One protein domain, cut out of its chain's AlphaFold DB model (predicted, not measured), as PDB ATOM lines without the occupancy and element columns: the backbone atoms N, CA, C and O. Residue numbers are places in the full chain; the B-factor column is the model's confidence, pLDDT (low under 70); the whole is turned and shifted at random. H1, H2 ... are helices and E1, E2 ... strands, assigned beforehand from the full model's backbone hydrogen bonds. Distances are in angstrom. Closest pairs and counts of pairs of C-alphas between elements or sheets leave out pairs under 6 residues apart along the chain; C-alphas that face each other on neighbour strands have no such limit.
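This is residues 187 to 276 of the 417 residues of an uncharacterized protein of Planctomycetes bacterium (UniProt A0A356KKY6). A small two-stranded hairpin, E1 and E2, has the short helix H1 packed on E1 and the short helix H2 close to the far end of E2, while the long helix H3 forms a separate limb at some distance from the two strands. Two long loops, residues 204 to 220 and residues 235 to 256, join E1 to E2 and H2 to H3. The printed part has 90 residues with three named helices and two named strands, in the order H1, E1, E2, H2, H3, and the sheet E1 - E2 is antiparallel. The class is mixed, helices and strands, with 41 residues in named elements, under half of those printed. The whole is compact, with a radius of gyration of the C-alphas of 13.2 A and spans of 42 by 32 by 23 A.

E1, residues 199 to 203, and E2, residues 221 to 226, are antiparallel neighbours and a hairpin, at 156 degrees between their directions. N 200 and O 225 are 2.8 A apart, and N 222 and O 202 are 2.8 A apart, both within hydrogen-bond range. Residues 221 to 222 of E2 also pair, antiparallel, with residues 242 to 243. H1, residues 191 to 196, has 4 pairs of C-alphas within 8 A of E1, the closest being those of Thr 194 and Ser 200, 5.2 A apart. H1 and E2 are near each other, with 5 pairs of C-alphas within 10 A. The closest C-alphas of E2 and H2, residues 231 to 234, are those of Val 226 and Gly 233, 6.0 A apart. H3, residues 257 to 276, is apart from H1, E1 and E2. H2 and H3 are near each other, with their closest C-alphas 8.5 A apart. In H3 every O i to N i+4 pair is within hydrogen-bond range; in H1 0 of 2 are, beside 1 of 3 O i to N i+3 pairs, and H2 is too short for an O i to N i+4 pair.

E1 measures 13.4 A from its first to its last C-alpha and E2 13.1 A. H1 measures 8.7 A and begins at C-alpha 191 (148.525, 235.999, 217.521). H2 measures 5.2 A. H3 measures 27.8 A, from C-alpha 257 (151.081, 252.754, 223.118) to C-alpha 276 (174.472, 241.652, 212.950).

The two C-alphas farthest apart are those of His 210 and Glu 276, at 42.5 A. The printed part has no cut. The links E1 to E2 and H2 to H3 are long, with 17 and 22 residues, and H1 to E1 and E2 to H2 are tight. The mean pLDDT of the printed part is 75.9, and 27 residues are under 70, among them residues 246 to 266.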
ATOM      1  N   ARG A 187     142.843 237.063 226.190       81.50
ATOM      2  CA  ARG A 187     142.850 237.301 224.747       81.50
ATOM      3  C   ARG A 187     144.304 237.300 224.268       81.50
ATOM      4  O   ARG A 187     145.061 238.157 224.734       81.50
ATOM      5  N   PRO A 188     144.691 236.408 223.332       83.56
ATOM      6  CA  PRO A 188     146.008 236.466 222.719       83.56
ATOM      7  C   PRO A 188     146.239 237.854 222.136       83.56
ATOM      8  O   PRO A 188     145.384 238.402 221.428       83.56
ATOM      9  N   TRP A 189     147.379 238.433 222.467       81.31
ATOM     10  CA  TRP A 189     147.823 239.676 221.883       81.31
ATOM     11  C   TRP A 189     148.372 239.364 220.492       81.31
ATOM     12  O   TRP A 189     149.332 238.617 220.370       81.31
ATOM     13  N   GLU A 190     147.694 239.859 219.456       74.94
ATOM     14  CA  GLU A 190     148.113 239.785 218.046       74.94
ATOM     15  C   GLU A 190     148.757 238.455 217.634       74.94
ATOM     16  O   GLU A 190     149.923 238.412 217.239       74.94
ATOM     17  N   PRO A 191     147.987 237.352 217.667       74.44
ATOM     18  CA  PRO A 191     148.525 235.999 217.521       74.44
ATOM     19  C   PRO A 191     149.267 235.763 216.197       74.44
ATOM     20  O   PRO A 191     150.054 234.826 216.093       74.44
ATOM     21  N   GLN A 192     149.016 236.585 215.173       75.19
ATOM     22  CA  GLN A 192     149.735 236.527 213.900       75.19
ATOM     23  C   GLN A 192     151.150 237.106 213.997       75.19
ATOM     24  O   GLN A 192     152.060 236.583 213.359       75.19
ATOM     25  N   LEU A 193     151.332 238.181 214.768       68.81
ATOM     26  CA  LEU A 193     152.613 238.858 214.919       68.81
ATOM     27  C   LEU A 193     153.491 238.100 215.906       68.81
ATOM     28  O   LEU A 193     154.604 237.731 215.556       68.81
ATOM     29  N   THR A 194     152.963 237.753 217.081       72.88
ATOM     30  CA  THR A 194     153.752 237.073 218.117       72.88
ATOM     31  C   THR A 194     154.316 235.740 217.613       72.88
ATOM     32  O   THR A 194     155.500 235.467 217.794       72.88
ATOM     33  N   ARG A 195     153.522 234.959 216.860       71.00
ATOM     34  CA  ARG A 195     153.987 233.706 216.236       71.00
ATOM     35  C   ARG A 195     155.128 233.914 215.245       71.00
ATOM     36  O   ARG A 195     156.030 233.089 215.208       71.00
ATOM     37  N   LYS A 196     155.099 234.991 214.453       72.19
ATOM     38  CA  LYS A 196     156.170 235.290 213.489       72.19
ATOM     39  C   LYS A 196     157.489 235.620 214.173       72.19
ATOM     40  O   LYS A 196     158.530 235.331 213.603       72.19
ATOM     41  N   VAL A 197     157.438 236.218 215.363       75.44
ATOM     42  CA  VAL A 197     158.643 236.592 216.118       75.44
ATOM     43  C   VAL A 197     158.996 235.586 217.219       75.44
ATOM     44  O   VAL A 197     159.875 235.842 218.032       75.44
ATOM     45  N   GLY A 198     158.329 234.427 217.241       82.94
ATOM     46  CA  GLY A 198     158.691 233.307 218.107       82.94
ATOM     47  C   GLY A 198     158.306 233.471 219.579       82.94
ATOM     48  O   GLY A 198     158.950 232.889 220.445       82.94
ATOM     49  N   PHE A 199     157.243 234.213 219.895       86.81
ATOM     50  CA  PHE A 199     156.662 234.214 221.242       86.81
ATOM     51  C   PHE A 199     155.125 234.267 221.210       86.81
ATOM     52  O   PHE A 199     154.490 234.355 220.163       86.81
ATOM     53  N   SER A 200     154.475 234.146 222.360       88.50
ATOM     54  CA  SER A 200     153.047 234.430 222.526       88.50
ATOM     55  C   SER A 200     152.835 235.226 223.796       88.50
ATOM     56  O   SER A 200     153.541 235.045 224.787       88.50
ATOM     57  N   ALA A 201     151.866 236.128 223.748       91.38
ATOM     58  CA  ALA A 201     151.582 237.033 224.840       91.38
ATOM     59  C   ALA A 201     150.086 237.317 224.934       91.38
ATOM     60  O   ALA A 201     149.334 237.134 223.975       91.38
ATOM     61  N   VAL A 202     149.658 237.798 226.092       91.88
ATOM     62  CA  VAL A 202     148.296 238.263 226.353       91.88
ATOM     63  C   VAL A 202     148.349 239.678 226.900       91.88
ATOM     64  O   VAL A 202     149.279 240.043 227.621       91.88
ATOM     65  N   ARG A 203     147.356 240.508 226.575       90.12
ATOM     66  CA  ARG A 203     147.320 241.859 227.146       90.12
ATOM     67  C   ARG A 203     146.950 241.781 228.621       90.12
ATOM     68  O   ARG A 203     145.951 241.148 228.965       90.12
ATOM     69  N   VAL A 204     147.692 242.469 229.484       91.69
ATOM     70  CA  VAL A 204     147.423 242.468 230.932       91.69
ATOM     71  C   VAL A 204     146.033 243.031 231.243       91.69
ATOM     72  O   VAL A 204     145.343 242.539 232.129       91.69
ATOM     73  N   ASP A 205     145.578 244.035 230.496       91.06
ATOM     74  CA  ASP A 205     144.250 244.626 230.681       91.06
ATOM     75  C   ASP A 205     143.095 243.699 230.266       91.06
ATOM     76  O   ASP A 205     141.981 243.867 230.769       91.06
ATOM     77  N   SER A 206     143.375 242.692 229.429       91.12
ATOM     78  CA  SER A 206     142.427 241.628 229.081       91.12
ATOM     79  C   SER A 206     142.237 240.599 230.197       91.12
ATOM     80  O   SER A 206     141.248 239.869 230.177       91.12
ATOM     81  N   LEU A 207     143.139 240.558 231.185       92.12
ATOM     82  CA  LEU A 207     142.992 239.696 232.352       92.12
ATOM     83  C   LEU A 207     141.925 240.263 233.306       92.12
ATOM     84  O   LEU A 207     141.850 241.494 233.489       92.12
ATOM     85  N   PRO A 208     141.143 239.394 233.979       92.38
ATOM     86  CA  PRO A 208     140.273 239.807 235.075       92.38
ATOM     87  C   PRO A 208     141.039 240.666 236.096       92.38
ATOM     88  O   PRO A 208     142.182 240.334 236.408       92.38
ATOM     89  N   PRO A 209     140.450 241.742 236.658       92.12
ATOM     90  CA  PRO A 209     141.182 242.689 237.506       92.12
ATOM     91  C   PRO A 209     141.962 242.059 238.670       92.12
ATOM     92  O   PRO A 209     143.076 242.484 238.955       92.12
ATOM     93  N   HIS A 210     141.413 241.017 239.299       88.88
ATOM     94  CA  HIS A 210     142.045 240.289 240.405       88.88
ATOM     95  C   HIS A 210     143.161 239.326 239.955       88.88
ATOM     96  O   HIS A 210     143.946 238.876 240.784       88.88
ATOM     97  N   LEU A 211     143.259 239.015 238.661       92.25
ATOM     98  CA  LEU A 211     144.310 238.173 238.078       92.25
ATOM     99  C   LEU A 211     145.417 238.982 237.400       92.25
ATOM    100  O   LEU A 211     146.346 238.407 236.850       92.25
ATOM    101  N   ARG A 212     145.351 240.313 237.421       93.94
ATOM    102  CA  ARG A 212     146.422 241.145 236.863       93.94
ATOM    103  C   ARG A 212     147.671 241.034 237.741       93.94
ATOM    104  O   ARG A 212     147.517 241.075 238.963       93.94
ATOM    105  N   PRO A 213     148.884 240.925 237.177       93.12
ATOM    106  CA  PRO A 213     150.094 240.894 237.990       93.12
ATOM    107  C   PRO A 213     150.280 242.203 238.765       93.12
ATOM    108  O   PRO A 213     149.985 243.280 238.241       93.12
ATOM    109  N   LYS A 214     150.772 242.128 240.010       89.88
ATOM    110  CA  LYS A 214     150.860 243.299 240.913       89.88
ATOM    111  C   LYS A 214     151.694 244.451 240.355       89.88
ATOM    112  O   LYS A 214     151.385 245.612 240.602       89.88
ATOM    113  N   THR A 215     152.760 244.129 239.633       81.75
ATOM    114  CA  THR A 215     153.748 245.091 239.128       81.75
ATOM    115  C   THR A 215     153.491 245.508 237.682       81.75
ATOM    116  O   THR A 215     154.290 246.246 237.110       81.75
ATOM    117  N   SER A 216     152.388 245.060 237.069       85.00
ATOM    118  CA  SER A 216     152.142 245.322 235.655       85.00
ATOM    119  C   SER A 216     151.532 246.706 235.407       85.00
ATOM    120  O   SER A 216     150.418 246.976 235.862       85.00
ATOM    121  N   PRO A 217     152.186 247.568 234.611       83.31
ATOM    122  CA  PRO A 217     151.563 248.786 234.102       83.31
ATOM    123  C   PRO A 217     150.349 248.480 233.207       83.31
ATOM    124  O   PRO A 217     150.308 247.475 232.488       83.31
ATOM    125  N   MET A 218     149.349 249.369 233.226       78.69
ATOM    126  CA  MET A 218     148.174 249.253 232.354       78.69
ATOM    127  C   MET A 218     148.582 249.291 230.879       78.69
ATOM    128  O   MET A 218     149.326 250.173 230.469       78.69
ATOM    129  N   GLY A 219     148.071 248.346 230.086       82.00
ATOM    130  CA  GLY A 219     148.428 248.203 228.671       82.00
ATOM    131  C   GLY A 219     149.697 247.386 228.408       82.00
ATOM    132  O   GLY A 219     150.066 247.230 227.250       82.00
ATOM    133  N   GLY A 220     150.345 246.844 229.447       89.25
ATOM    134  CA  GLY A 220     151.454 245.902 229.286       89.25
ATOM    135  C   GLY A 220     151.035 244.557 228.683       89.25
ATOM    136  O   GLY A 220     149.847 244.213 228.625       89.25
ATOM    137  N   ALA A 221     152.029 243.774 228.269       90.44
ATOM    138  CA  ALA A 221     151.857 242.422 227.745       90.44
ATOM    139  C   ALA A 221     152.459 241.391 228.711       90.44
ATOM    140  O   ALA A 221     153.562 241.579 229.215       90.44
ATOM    141  N   LEU A 222     151.737 240.304 228.974       92.75
ATOM    142  CA  LEU A 222     152.221 239.149 229.727       92.75
ATOM    143  C   LEU A 222     152.628 238.062 228.733       92.75
ATOM    144  O   LEU A 222     151.788 237.591 227.966       92.75
ATOM    145  N   ILE A 223     153.895 237.661 228.750       91.88
ATOM    146  CA  ILE A 223     154.406 236.590 227.895       91.88
ATOM    147  C   ILE A 223     153.890 235.242 228.409       91.88
ATOM    148  O   ILE A 223     154.029 234.933 229.589       91.88
ATOM    149  N   THR A 224     153.301 234.426 227.538       89.75
ATOM    150  CA  THR A 224     152.789 233.088 227.887       89.75
ATOM    151  C   THR A 224     153.623 231.963 227.291       89.75
ATOM    152  O   THR A 224     153.604 230.855 227.810       89.75
ATOM    153  N   TRP A 225     154.375 232.237 226.224       88.81
ATOM    154  CA  TRP A 225     155.253 231.265 225.576       88.81
ATOM    155  C   TRP A 225     156.387 231.983 224.841       88.81
ATOM    156  O   TRP A 225     156.169 233.069 224.307       88.81
ATOM    157  N   VAL A 226     157.576 231.379 224.798       84.06
ATOM    158  CA  VAL A 226     158.743 231.877 224.052       84.06
ATOM    159  C   VAL A 226     159.460 230.689 223.424       84.06
ATOM    160  O   VAL A 226     159.764 229.716 224.121       84.06
ATOM    161  N   SER A 227     159.740 230.788 222.128       84.12
ATOM    162  CA  SER A 227     160.558 229.822 221.404       84.12
ATOM    163  C   SER A 227     162.025 229.986 221.813       84.12
ATOM    164  O   SER A 227     162.521 231.119 221.779       84.12
ATOM    165  N   PRO A 228     162.735 228.911 222.197       76.31
ATOM    166  CA  PRO A 228     164.132 228.997 222.631       76.31
ATOM    167  C   PRO A 228     165.082 229.499 221.534       76.31
ATOM    168  O   PRO A 228     166.091 230.120 221.849       76.31
ATOM    169  N   ASP A 229     164.735 229.264 220.269       79.50
ATOM    170  CA  ASP A 229     165.466 229.657 219.056       79.50
ATOM    171  C   ASP A 229     165.062 231.034 218.509       79.50
ATOM    172  O   ASP A 229     165.689 231.551 217.587       79.50
ATOM    173  N   SER A 230     164.017 231.649 219.065       81.56
ATOM    174  CA  SER A 230     163.662 233.010 218.681       81.56
ATOM    175  C   SER A 230     164.719 233.985 219.174       81.56
ATOM    176  O   SER A 230     165.286 233.807 220.255       81.56
ATOM    177  N   THR A 231     164.902 235.082 218.442       79.31
ATOM    178  CA  THR A 231     165.759 236.194 218.859       79.31
ATOM    179  C   THR A 231     165.454 236.606 220.307       79.31
ATOM    180  O   THR A 231     166.349 236.722 221.137       79.31
ATOM    181  N   PHE A 232     164.175 236.683 220.687       82.50
ATOM    182  CA  PHE A 232     163.785 236.986 222.066       82.50
ATOM    183  C   PHE A 232     164.168 235.906 223.083       82.50
ATOM    184  O   PHE A 232     164.568 236.242 224.198       82.50
ATOM    185  N   GLY A 233     164.047 234.624 222.730       81.12
ATOM    186  CA  GLY A 233     164.460 233.511 223.585       81.12
ATOM    187  C   GLY A 233     165.960 233.545 223.883       81.12
ATOM    188  O   GLY A 233     166.352 233.456 225.057       81.12
ATOM    189  N   ILE A 234     166.762 233.774 222.837       78.38
ATOM    190  CA  ILE A 234     168.221 233.938 222.895       78.38
ATOM    191  C   ILE A 234     168.588 235.135 223.782       78.38
ATOM    192  O   ILE A 234     169.407 234.999 224.690       78.38
ATOM    193  N   HIS A 235     167.898 236.270 223.626       79.00
ATOM    194  CA  HIS A 235     168.102 237.467 224.456       79.00
ATOM    195  C   HIS A 235     167.472 237.396 225.855       79.00
ATOM    196  O   HIS A 235     167.422 238.395 226.573       79.00
ATOM    197  N   GLY A 236     167.017 236.223 226.294       82.75
ATOM    198  CA  GLY A 236     166.642 236.030 227.690       82.75
ATOM    199  C   GLY A 236     165.165 236.261 228.011       82.75
ATOM    200  O   GLY A 236     164.814 236.207 229.188       82.75
ATOM    201  N   MET A 237     164.288 236.473 227.024       85.94
ATOM    202  CA  MET A 237     162.844 236.556 227.271       85.94
ATOM    203  C   MET A 237     162.317 235.213 227.787       85.94
ATOM    204  O   MET A 237     162.718 234.149 227.305       85.94
ATOM    205  N   ARG A 238     161.430 235.243 228.785       86.06
ATOM    206  CA  ARG A 238     160.875 234.032 229.416       86.06
ATOM    207  C   ARG A 238     159.349 234.109 229.554       86.06
ATOM    208  O   ARG A 238     158.804 235.208 229.680       86.06
ATOM    209  N   PRO A 239     158.636 232.965 229.570       89.19
ATOM    210  CA  PRO A 239     157.222 232.946 229.938       89.19
ATOM    211  C   PRO A 239     156.994 233.531 231.335       89.19
ATOM    212  O   PRO A 239     157.836 233.380 232.215       89.19
ATOM    213  N   LEU A 240     155.836 234.163 231.529       91.25
ATOM    214  CA  LEU A 240     155.418 234.936 232.707       91.25
ATOM    215  C   LEU A 240     156.166 236.259 232.934       91.25
ATOM    216  O   LEU A 240     155.881 236.968 233.900       91.25
ATOM    217  N   GLN A 241     157.038 236.663 232.012       91.38
ATOM    218  CA  GLN A 241     157.596 238.009 232.010       91.38
ATOM    219  C   GLN A 241     156.531 239.039 231.606       91.38
ATOM    220  O   GLN A 241     155.759 238.836 230.666       91.38
ATOM    221  N   VAL A 242     156.496 240.168 232.316       89.81
ATOM    222  CA  VAL A 242     155.629 241.307 231.993       89.81
ATOM    223  C   VAL A 242     156.445 242.340 231.233       89.81
ATOM    224  O   VAL A 242     157.427 242.867 231.752       89.81
ATOM    225  N   LEU A 243     156.000 242.675 230.029       88.19
ATOM    226  CA  LEU A 243     156.521 243.795 229.262       88.19
ATOM    227  C   LEU A 243     155.709 245.047 229.587       88.19
ATOM    228  O   LEU A 243     154.477 245.058 229.475       88.19
ATOM    229  N   ALA A 244     156.402 246.104 230.009       83.12
ATOM    230  CA  ALA A 244     155.783 247.411 230.160       83.12
ATOM    231  C   ALA A 244     155.274 247.904 228.793       83.12
ATOM    232  O   ALA A 244     155.932 247.650 227.781       83.12
ATOM    233  N   PRO A 245     154.140 248.633 228.732       73.94
ATOM    234  CA  PRO A 245     153.852 249.421 227.549       73.94
ATOM    235  C   PRO A 245     155.031 250.376 227.381       73.94
ATOM    236  O   PRO A 245     155.530 250.923 228.368       73.94
ATOM    237  N   VAL A 246     155.505 250.552 226.156       59.16
ATOM    238  CA  VAL A 246     156.654 251.417 225.887       59.16
ATOM    239  C   VAL A 246     156.233 252.864 226.134       59.16
ATOM    240  O   VAL A 246     155.753 253.561 225.249       59.16
ATOM    241  N   GLY A 247     156.345 253.296 227.386       50.50
ATOM    242  CA  GLY A 247     155.778 254.543 227.889       50.50
ATOM    243  C   GLY A 247     156.568 255.794 227.519       50.50
ATOM    244  O   GLY A 247     156.063 256.892 227.734       50.50
ATOM    245  N   GLU A 248     157.764 255.666 226.939       45.91
ATOM    246  CA  GLU A 248     158.547 256.830 226.500       45.91
ATOM    247  C   GLU A 248     158.420 257.122 224.999       45.91
ATOM    248  O   GLU A 248     158.368 258.292 224.629       45.91
ATOM    249  N   ALA A 249     158.193 256.116 224.147       46.72
ATOM    250  CA  ALA A 249     157.921 256.349 222.722       46.72
ATOM    251  C   ALA A 249     156.503 256.905 222.450       46.72
ATOM    252  O   ALA A 249     156.244 257.477 221.394       46.72
ATOM    253  N   VAL A 250     155.589 256.843 223.429       44.81
ATOM    254  CA  VAL A 250     154.229 257.423 223.337       44.81
ATOM    255  C   VAL A 250     154.227 258.955 223.350       44.81
ATOM    256  O   VAL A 250     153.238 259.571 222.954       44.81
ATOM    257  N   LYS A 251     155.319 259.601 223.783       48.97
ATOM    258  CA  LYS A 251     155.432 261.064 223.680       48.97
ATOM    259  C   LYS A 251     155.787 261.537 222.267       48.97
ATOM    260  O   LYS A 251     155.428 262.661 221.931       48.97
ATOM    261  N   GLU A 252     156.443 260.703 221.458       47.50
ATOM    262  CA  GLU A 252     156.859 261.053 220.089       47.50
ATOM    263  C   GLU A 252     155.915 260.500 219.017       47.50
ATOM    264  O   GLU A 252     155.662 261.172 218.018       47.50
ATOM    265  N   VAL A 253     155.326 259.322 219.238       47.88
ATOM    266  CA  VAL A 253     154.386 258.698 218.298       47.88
ATOM    267  C   VAL A 253     152.966 258.948 218.793       47.88
ATOM    268  O   VAL A 253     152.477 258.318 219.734       47.88
ATOM    269  N   GLY A 254     152.318 259.950 218.204       47.44
ATOM    270  CA  GLY A 254     150.974 260.376 218.564       47.44
ATOM    271  C   GLY A 254     149.973 259.217 218.658       47.44
ATOM    272  O   GLY A 254     149.525 258.680 217.658       47.44
ATOM    273  N   HIS A 255     149.551 258.938 219.894       50.09
ATOM    274  CA  HIS A 255     148.261 258.345 220.285       50.09
ATOM    275  C   HIS A 255     148.074 256.826 220.241       50.09
ATOM    276  O   HIS A 255     146.949 256.376 220.473       50.09
ATOM    277  N   ASN A 256     149.128 256.012 220.130       55.72
ATOM    278  CA  ASN A 256     148.955 254.591 220.425       55.72
ATOM    279  C   ASN A 256     150.162 253.940 221.136       55.72
ATOM    280  O   ASN A 256     151.183 253.704 220.494       55.72
ATOM    281  N   PRO A 257     150.058 253.564 222.433       51.19
ATOM    282  CA  PRO A 257     151.081 252.754 223.118       51.19
ATOM    283  C   PRO A 257     151.394 251.426 222.415       51.19
ATOM    284  O   PRO A 257     152.446 250.834 222.647       51.19
ATOM    285  N   TYR A 258     150.508 250.994 221.522       55.50
ATOM    286  CA  TYR A 258     150.726 249.926 220.559       55.50
ATOM    287  C   TYR A 258     151.828 250.227 219.533       55.50
ATOM    288  O   TYR A 258     152.767 249.445 219.425       55.50
ATOM    289  N   GLU A 259     151.737 251.349 218.809       58.34
ATOM    290  CA  GLU A 259     152.711 251.716 217.773       58.34
ATOM    291  C   GLU A 259     154.077 251.940 218.399       58.34
ATOM    292  O   GLU A 259     155.072 251.499 217.853       58.34
ATOM    293  N   ALA A 260     154.124 252.507 219.603       56.81
ATOM    294  CA  ALA A 260     155.348 252.655 220.379       56.81
ATOM    295  C   ALA A 260     156.030 251.311 220.708       56.81
ATOM    296  O   ALA A 260     157.256 251.209 220.653       56.81
ATOM    297  N   MET A 261     155.259 250.272 221.051       59.81
ATOM    298  CA  MET A 261     155.807 248.955 221.382       59.81
ATOM    299  C   MET A 261     156.160 248.146 220.138       59.81
ATOM    300  O   MET A 261     157.230 247.552 220.114       59.81
ATOM    301  N   VAL A 262     155.315 248.158 219.104       63.38
ATOM    302  CA  VAL A 262     155.650 247.563 217.802       63.38
ATOM    303  C   VAL A 262     156.891 248.240 217.242       63.38
ATOM    304  O   VAL A 262     157.843 247.546 216.931       63.38
ATOM    305  N   HIS A 263     156.949 249.570 217.260       64.19
ATOM    306  CA  HIS A 263     158.129 250.323 216.865       64.19
ATOM    307  C   HIS A 263     159.341 249.989 217.731       64.19
ATOM    308  O   HIS A 263     160.437 249.937 217.209       64.19
ATOM    309  N   SER A 264     159.187 249.715 219.029       64.88
ATOM    310  CA  SER A 264     160.318 249.290 219.869       64.88
ATOM    311  C   SER A 264     160.762 247.861 219.600       64.88
ATOM    312  O   SER A 264     161.946 247.583 219.708       64.88
ATOM    313  N   LEU A 265     159.847 246.955 219.256       65.88
ATOM    314  CA  LEU A 265     160.181 245.585 218.862       65.88
ATOM    315  C   LEU A 265     160.792 245.558 217.457       65.88
ATOM    316  O   LEU A 265     161.742 244.822 217.224       65.88
ATOM    317  N   GLU A 266     160.286 246.379 216.540       68.94
ATOM    318  CA  GLU A 266     160.841 246.596 215.204       68.94
ATOM    319  C   GLU A 266     162.182 247.315 215.274       68.94
ATOM    320  O   GLU A 266     163.100 246.922 214.573       68.94
ATOM    321  N   LYS A 267     162.328 248.306 216.155       70.88
ATOM    322  CA  LYS A 267     163.594 248.986 216.419       70.88
ATOM    323  C   LYS A 267     164.583 248.055 217.095       70.88
ATOM    324  O   LYS A 267     165.711 248.012 216.662       70.88
ATOM    325  N   MET A 268     164.180 247.267 218.089       63.84
ATOM    326  CA  MET A 268     165.050 246.245 218.678       63.84
ATOM    327  C   MET A 268     165.471 245.236 217.612       63.84
ATOM    328  O   MET A 268     166.635 244.879 217.546       63.84
ATOM    329  N   ARG A 269     164.551 244.821 216.732       67.06
ATOM    330  CA  ARG A 269     164.865 243.969 215.582       67.06
ATOM    331  C   ARG A 269     165.835 244.635 214.610       67.06
ATOM    332  O   ARG A 269     166.720 243.954 214.122       67.06
ATOM    333  N   GLU A 270     165.662 245.916 214.321       72.62
ATOM    334  CA  GLU A 270     166.526 246.681 213.421       72.62
ATOM    335  C   GLU A 270     167.894 246.969 214.047       72.62
ATOM    336  O   GLU A 270     168.895 246.837 213.362       72.62
ATOM    337  N   ASP A 271     167.956 247.292 215.337       70.62
ATOM    338  CA  ASP A 271     169.187 247.487 216.101       70.62
ATOM    339  C   ASP A 271     169.966 246.161 216.156       70.62
ATOM    340  O   ASP A 271     171.157 246.153 215.867       70.62
ATOM    341  N   MET A 272     169.288 245.032 216.413       62.66
ATOM    342  CA  MET A 272     169.888 243.692 216.338       62.66
ATOM    343  C   MET A 272     170.341 243.355 214.913       62.66
ATOM    344  O   MET A 272     171.438 242.848 214.741       62.66
ATOM    345  N   ARG A 273     169.550 243.695 213.886       73.19
ATOM    346  CA  ARG A 273     169.924 243.521 212.471       73.19
ATOM    347  C   ARG A 273     171.144 244.368 212.099       73.19
ATOM    348  O   ARG A 273     171.984 243.907 211.351       73.19
ATOM    349  N   GLN A 274     171.244 245.596 212.601       72.75
ATOM    350  CA  GLN A 274     172.380 246.492 212.358       72.75
ATOM    351  C   GLN A 274     173.624 246.090 213.152       72.75
ATOM    352  O   GLN A 274     174.737 246.390 212.728       72.75
ATOM    353  N   GLU A 275     173.451 245.471 214.317       67.12
ATOM    354  CA  GLU A 275     174.535 244.865 215.085       67.12
ATOM    355  C   GLU A 275     175.044 243.604 214.375       67.12
ATOM    356  O   GLU A 275     176.244 243.503 214.153       67.12
ATOM    357  N   GLU A 276     174.143 242.755 213.866       60.59
ATOM    358  CA  GLU A 276     174.472 241.652 212.950       60.59
ATOM    359  C   GLU A 276     175.188 242.164 211.685       60.59
ATOM    360  O   GLU A 276     176.250 241.655 211.356       60.59
TER     361      GLU A 276